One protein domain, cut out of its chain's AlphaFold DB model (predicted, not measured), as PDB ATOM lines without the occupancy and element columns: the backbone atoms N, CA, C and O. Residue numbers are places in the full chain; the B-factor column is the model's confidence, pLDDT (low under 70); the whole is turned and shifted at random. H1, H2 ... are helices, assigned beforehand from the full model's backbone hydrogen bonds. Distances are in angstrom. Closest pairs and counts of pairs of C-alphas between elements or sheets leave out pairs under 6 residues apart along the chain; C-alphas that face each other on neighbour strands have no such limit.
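AT A GLANCE: This is residues 90 to 139 of the 143 residues of the protein "Regulatory protein RecX" of Pseudohongiella spirulinae (UniProt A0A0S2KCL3). Three helices make a small compact cluster, their centres at the corners of a triangle and each helix steeply tilted to the other two. The short H3 packs on residues 92 to 97 of H1, and a long loop, residues 103 to 113, leads from the end of H1 to the start of H2. The printed part has 50 residues with three named helices in the order H1, H2, H3 and no named strand; its class is all helix. The whole is compact and rounded, with a radius of gyration of the C-alphas of 9.8 A and spans of 28 by 21 by 20 A.

HOW THE PARTS SIT: H1, residues 90 to 102, and H2, residues 114 to 125, are close but not clearly touching: their closest C-alphas, those of Leu 96 and Val 123, are 7.9 A apart. They run opposite ways at a steep tilt of 54 degrees. H3, residues 130 to 137, touches H1 with residues 92 to 97 of H1 alone, the closest C-alphas being those of Val 93 and His 132 at 6.0 A. H1 and H3 run the same way at a steep tilt of 61 degrees. H2 and H3 only just touch, with 3 pairs of C-alphas within 8 A, and H2 does so with residues 120 to 124 alone. Their closest C-alphas are those of Asn 120 and Ile 133, 7.6 A apart, and they run opposite ways at a steep tilt of 50 degrees. In H1, H2 and H3 every O i to N i+4 pair is within hydrogen-bond range.

IN THESE COORDINATES: H1 begins at C-alpha 90, at (50.107, 78.761, 136.855), and measures 18.5 A from first to last C-alpha. H2 begins at C-alpha 114, at (46.864, 52.938, 128.328), and measures 16.5 A. H3 measures 10.5 A and ends at C-alpha 137, at (51.576, 67.978, 128.943).

THE WHOLE: The two C-alphas farthest apart are those of Phe 91 and Pro 114, at 28.0 A. The printed part has no cut. The link from H1 to H2 is long, with 11 residues, and that from H2 to H3 is tight, with 4. The mean pLDDT of the printed part is 95.4, and no printed residue is under 70.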
ATOM      1  N   ASP A  90      48.789  79.273 136.468       95.00
ATOM      2  CA  ASP A  90      50.107  78.761 136.855       95.00
ATOM      3  C   ASP A  90      50.063  78.096 138.236       95.00
ATOM      4  O   ASP A  90      50.555  76.975 138.394       95.00
ATOM      5  N   PHE A  91      49.367  78.702 139.206       97.00
ATOM      6  CA  PHE A  91      49.116  78.089 140.510       97.00
ATOM      7  C   PHE A  91      48.464  76.705 140.384       97.00
ATOM      8  O   PHE A  91      48.845  75.754 141.072       97.00
ATOM      9  N   TRP A  92      47.457  76.552 139.523       97.81
ATOM     10  CA  TRP A  92      46.765  75.271 139.377       97.81
ATOM     11  C   TRP A  92      47.617  74.226 138.660       97.81
ATOM     12  O   TRP A  92      47.569  73.048 139.030       97.81
ATOM     13  N   VAL A  93      48.403  74.641 137.668       96.75
ATOM     14  CA  VAL A  93      49.360  73.769 136.977       96.75
ATOM     15  C   VAL A  93      50.445  73.289 137.943       96.75
ATOM     16  O   VAL A  93      50.723  72.090 137.979       96.75
ATOM     17  N   GLU A  94      50.972  74.157 138.809       96.19
ATOM     18  CA  GLU A  94      51.929  73.787 139.861       96.19
ATOM     19  C   GLU A  94      51.330  72.744 140.821       96.19
ATOM     20  O   GLU A  94      51.915  71.685 141.064       96.19
ATOM     21  N   ARG A  95      50.100  72.964 141.304       97.88
ATOM     22  CA  ARG A  95      49.401  71.998 142.178       97.88
ATOM     23  C   ARG A  95      49.146  70.654 141.503       97.88
ATOM     24  O   ARG A  95      49.107  69.619 142.181       97.88
ATOM     25  N   LEU A  96      48.941  70.655 140.189       97.75
ATOM     26  CA  LEU A  96      48.832  69.438 139.395       97.75
ATOM     27  C   LEU A  96      50.187  68.724 139.287       97.75
ATOM     28  O   LEU A  96      50.233  67.519 139.537       97.75
ATOM     29  N   ALA A  97      51.271  69.445 138.994       96.44
ATOM     30  CA  ALA A  97      52.627  68.899 138.936       96.44
ATOM     31  C   ALA A  97      53.022  68.229 140.265       96.44
ATOM     32  O   ALA A  97      53.301  67.029 140.296       96.44
ATOM     33  N   GLU A  98      52.883  68.938 141.392       96.75
ATOM     34  CA  GLU A  98      53.137  68.402 142.742       96.75
ATOM     35  C   GLU A  98      52.325  67.125 143.032       96.75
ATOM     36  O   GLU A  98      52.736  66.208 143.756       96.75
ATOM     37  N   PHE A  99      51.093  67.063 142.523       97.81
ATOM     38  CA  PHE A  99      50.250  65.888 142.667       97.81
ATOM     39  C   PHE A  99      50.740  64.706 141.821       97.81
ATOM     40  O   PHE A  99      50.767  63.580 142.333       97.81
ATOM     41  N   LEU A 100      51.127  64.945 140.569       96.94
ATOM     42  CA  LEU A 100      51.652  63.928 139.657       96.94
ATOM     43  C   LEU A 100      53.004  63.383 140.136       96.94
ATOM     44  O   LEU A 100      53.164  62.161 140.198       96.94
ATOM     45  N   ALA A 101      53.897  64.241 140.629       95.44
ATOM     46  CA  ALA A 101      55.164  63.842 141.241       95.44
ATOM     47  C   ALA A 101      54.947  62.897 142.440       95.44
ATOM     48  O   ALA A 101      55.536  61.817 142.521       95.44
ATOM     49  N   ARG A 102      53.980  63.192 143.329       96.00
ATOM     50  CA  ARG A 102      53.577  62.266 144.418       96.00
ATOM     51  C   ARG A 102      53.022  60.930 143.915       96.00
ATOM     52  O   ARG A 102      52.987  59.954 144.669       96.00
ATOM     53  N   LYS A 103      52.546  60.875 142.671       96.00
ATOM     54  CA  LYS A 103      52.108  59.652 141.983       96.00
ATOM     55  C   LYS A 103      53.206  58.997 141.153       96.00
ATOM     56  O   LYS A 103      52.928  57.959 140.558       96.00
ATOM     57  N   ARG A 104      54.434  59.527 141.200       94.50
ATOM     58  CA  ARG A 104      55.589  59.081 140.414       94.50
ATOM     59  C   ARG A 104      55.331  59.162 138.907       94.50
ATOM     60  O   ARG A 104      55.738  58.279 138.159       94.50
ATOM     61  N   ILE A 105      54.592  60.188 138.492       94.06
ATOM     62  CA  ILE A 105      54.350  60.531 137.092       94.06
ATOM     63  C   ILE A 105      55.154  61.799 136.827       94.06
ATOM     64  O   ILE A 105      54.707  62.890 137.167       94.06
ATOM     65  N   TYR A 106      56.348  61.615 136.274       91.44
ATOM     66  CA  TYR A 106      57.313  62.690 136.022       91.44
ATOM     67  C   TYR A 106      57.315  63.149 134.560       91.44
ATOM     68  O   TYR A 106      57.910  64.155 134.214       91.44
ATOM     69  N   GLU A 107      56.607  62.431 133.690       90.94
ATOM     70  CA  GLU A 107      56.416  62.797 132.293       90.94
ATOM     71  C   GLU A 107      54.966  62.538 131.909       90.94
ATOM     72  O   GLU A 107      54.328  61.593 132.398       90.94
ATOM     73  N   TRP A 108      54.427  63.384 131.033       91.94
ATOM     74  CA  TRP A 108      53.092  63.155 130.513       91.94
ATOM     75  C   TRP A 108      53.113  61.981 129.520       91.94
ATOM     76  O   TRP A 108      53.876  62.030 128.555       91.94
ATOM     77  N   PRO A 109      52.294  60.926 129.709       93.19
ATOM     78  CA  PRO A 109      52.377  59.747 128.851       93.19
ATOM     79  C   PRO A 109      51.978  60.034 127.398       93.19
ATOM     80  O   PRO A 109      51.164  60.921 127.127       93.19
ATOM     81  N   GLU A 110      52.483  59.217 126.470       92.88
ATOM     82  CA  GLU A 110      52.179  59.321 125.039       92.88
ATOM     83  C   GLU A 110      50.669  59.262 124.774       92.88
ATOM     84  O   GLU A 110      49.962  58.387 125.289       92.88
ATOM     85  N   PHE A 111      50.170  60.185 123.950       92.62
ATOM     86  CA  PHE A 111      48.751  60.300 123.636       92.62
ATOM     87  C   PHE A 111      48.156  58.971 123.145       92.62
ATOM     88  O   PHE A 111      48.677  58.321 122.245       92.62
ATOM     89  N   GLY A 112      47.022  58.574 123.730       93.12
ATOM     90  CA  GLY A 112      46.302  57.353 123.360       93.12
ATOM     91  C   GLY A 112      46.780  56.073 124.055       93.12
ATOM     92  O   GLY A 112      46.001  55.118 124.119       93.12
ATOM     93  N   SER A 113      47.979  56.063 124.651       96.50
ATOM     94  CA  SER A 113      48.486  54.921 125.429       96.50
ATOM     95  C   SER A 113      47.568  54.564 126.616       96.50
ATOM     96  O   SER A 113      46.840  55.427 127.135       96.50
ATOM     97  N   PRO A 114      47.586  53.310 127.110       97.44
ATOM     98  CA  PRO A 114      46.864  52.938 128.328       97.44
ATOM     99  C   PRO A 114      47.222  53.827 129.530       97.44
ATOM    100  O   PRO A 114      46.348  54.201 130.318       97.44
ATOM    101  N   GLU A 115      48.493  54.205 129.660       95.69
ATOM    102  CA  GLU A 115      49.035  55.080 130.699       95.69
ATOM    103  C   GLU A 115      48.480  56.501 130.576       95.69
ATOM    104  O   GLU A 115      48.054  57.078 131.583       95.69
ATOM    105  N   TRP A 116      48.386  57.036 129.354       96.12
ATOM    106  CA  TRP A 116      47.747  58.327 129.089       96.12
ATOM    107  C   TRP A 116      46.277  58.305 129.490       96.12
ATOM    108  O   TRP A 116      45.827  59.175 130.230       96.12
ATOM    109  N   GLN A 117      45.524  57.270 129.108       96.75
ATOM    110  CA  GLN A 117      44.104  57.162 129.467       96.75
ATOM    111  C   GLN A 117      43.891  57.061 130.986       96.75
ATOM    112  O   GLN A 117      42.922  57.601 131.528       96.75
ATOM    113  N   ARG A 118      44.770  56.342 131.700       97.50
ATOM    114  CA  ARG A 118      44.740  56.263 133.171       97.50
ATOM    115  C   ARG A 118      45.061  57.618 133.802       97.50
ATOM    116  O   ARG A 118      44.307  58.058 134.669       97.50
ATOM    117  N   THR A 119      46.118  58.284 133.345       97.00
ATOM    118  CA  THR A 119      46.560  59.587 133.868       97.00
ATOM    119  C   THR A 119      45.521  60.668 133.599       97.00
ATOM    120  O   THR A 119      45.119  61.375 134.518       97.00
ATOM    121  N   ASN A 120      44.972  60.720 132.386       96.69
ATOM    122  CA  ASN A 120      43.928  61.667 132.012       96.69
ATOM    123  C   ASN A 120      42.677  61.508 132.892       96.69
ATOM    124  O   ASN A 120      42.180  62.476 133.463       96.69
ATOM    125  N   ARG A 121      42.207  60.266 133.098       97.44
ATOM    126  CA  ARG A 121      41.088  59.991 134.019       97.44
ATOM    127  C   ARG A 121      41.408  60.383 135.456       97.44
ATOM    128  O   ARG A 121      40.541  60.930 136.135       97.44
ATOM    129  N   LEU A 122      42.628  60.120 135.921       97.75
ATOM    130  CA  LEU A 122      43.064  60.516 137.256       97.75
ATOM    131  C   LEU A 122      42.982  62.038 137.422       97.75
ATOM    132  O   LEU A 122      42.336  62.497 138.360       97.75
ATOM    133  N   VAL A 123      43.571  62.807 136.508       97.94
ATOM    134  CA  VAL A 123      43.608  64.277 136.560       97.94
ATOM    135  C   VAL A 123      42.203  64.882 136.472       97.94
ATOM    136  O   VAL A 123      41.827  65.690 137.325       97.94
ATOM    137  N   LEU A 124      41.367  64.403 135.544       97.81
ATOM    138  CA  LEU A 124      39.967  64.826 135.434       97.81
ATOM    139  C   LEU A 124      39.159  64.491 136.698       97.81
ATOM    140  O   LEU A 124      38.386  65.319 137.174       97.81
ATOM    141  N   SER A 125      39.379  63.320 137.311       97.50
ATOM    142  CA  SER A 125      38.709  62.950 138.571       97.50
ATOM    143  C   SER A 125      39.082  63.861 139.747       97.50
ATOM    144  O   SER A 125      38.348  63.944 140.735       97.50
ATOM    145  N   ARG A 126      40.216  64.565 139.646       98.19
ATOM    146  CA  ARG A 126      40.644  65.587 140.605       98.19
ATOM    147  C   ARG A 126      40.097  66.973 140.303       98.19
ATOM    148  O   ARG A 126      40.292  67.864 141.122       98.19
ATOM    149  N   GLY A 127      39.363  67.144 139.207       98.31
ATOM    150  CA  GLY A 127      38.722  68.403 138.841       98.31
ATOM    151  C   GLY A 127      39.668  69.427 138.223       98.31
ATOM    152  O   GLY A 127      39.410  70.624 138.342       98.31
ATOM    153  N   PHE A 128      40.751  68.969 137.599       98.44
ATOM    154  CA  PHE A 128      41.513  69.787 136.659       98.44
ATOM    155  C   PHE A 128      40.824  69.753 135.291       98.44
ATOM    156  O   PHE A 128      40.173  68.763 134.948       98.44
ATOM    157  N   SER A 129      40.921  70.845 134.540       97.06
ATOM    158  CA  SER A 129      40.268  70.982 133.235       97.06
ATOM    159  C   SER A 129      41.142  70.462 132.088       97.06
ATOM    160  O   SER A 129      42.295  70.071 132.285       97.06
ATOM    161  N   ALA A 130      40.595  70.471 130.870       95.38
ATOM    162  CA  ALA A 130      41.353  70.124 129.670       95.38
ATOM    163  C   ALA A 130      42.505  71.111 129.410       95.38
ATOM    164  O   ALA A 130      43.564  70.703 128.944       95.38
ATOM    165  N   GLU A 131      42.323  72.388 129.753       95.69
ATOM    166  CA  GLU A 131      43.346  73.432 129.653       95.69
ATOM    167  C   GLU A 131      44.537  73.124 130.567       95.69
ATOM    168  O   GLU A 131      45.675  73.156 130.107       95.69
ATOM    169  N   HIS A 132      44.282  72.698 131.809       96.81
ATOM    170  CA  HIS A 132      45.331  72.260 132.735       96.81
ATOM    171  C   HIS A 132      46.104  71.046 132.200       96.81
ATOM    172  O   HIS A 132      47.327  70.991 132.298       96.81
ATOM    173  N   ILE A 133      45.402  70.075 131.602       95.38
ATOM    174  CA  ILE A 133      46.023  68.898 130.973       95.38
ATOM    175  C   ILE A 133      46.891  69.309 129.777       95.38
ATOM    176  O   ILE A 133      47.998  68.803 129.591       95.38
ATOM    177  N   LYS A 134      46.412  70.251 128.965       94.50
ATOM    178  CA  LYS A 134      47.176  70.793 127.843       94.50
ATOM    179  C   LYS A 134      48.431  71.529 128.325       94.50
ATOM    180  O   LYS A 134      49.489  71.327 127.744       94.50
ATOM    181  N   ALA A 135      48.323  72.336 129.377       94.88
ATOM    182  CA  ALA A 135      49.451  73.066 129.946       94.88
ATOM    183  C   ALA A 135      50.509  72.115 130.525       94.88
ATOM    184  O   ALA A 135      51.671  72.186 130.137       94.88
ATOM    185  N   ILE A 136      50.102  71.165 131.377       94.06
ATOM    186  CA  ILE A 136      51.034  70.236 132.032       94.06
ATOM    187  C   ILE A 136      51.717  69.292 131.029       94.06
ATOM    188  O   ILE A 136      52.888  68.974 131.181       94.06
ATOM    189  N   SER A 137      51.012  68.867 129.973       91.06
ATOM    190  CA  SER A 137      51.576  67.978 128.943       91.06
ATOM    191  C   SER A 137      52.595  68.654 128.024       91.06
ATOM    192  O   SER A 137      53.323  67.960 127.318       91.06
ATOM    193  N   ALA A 138      52.660  69.987 128.035       88.38
ATOM    194  CA  ALA A 138      53.647  70.760 127.291       88.38
ATOM    195  C   ALA A 138      54.935  71.033 128.091       88.38
ATOM    196  O   ALA A 138      55.897  71.543 127.514       88.38
ATOM    197  N   LEU A 139      54.972  70.719 129.394       83.25
ATOM    198  CA  LEU A 139      56.148  70.942 130.236       83.25
ATOM    199  C   LEU A 139      57.199  69.832 130.035       83.25
ATOM    200  O   LEU A 139      56.858  68.647 130.108       83.25
TER     201      LEU A 139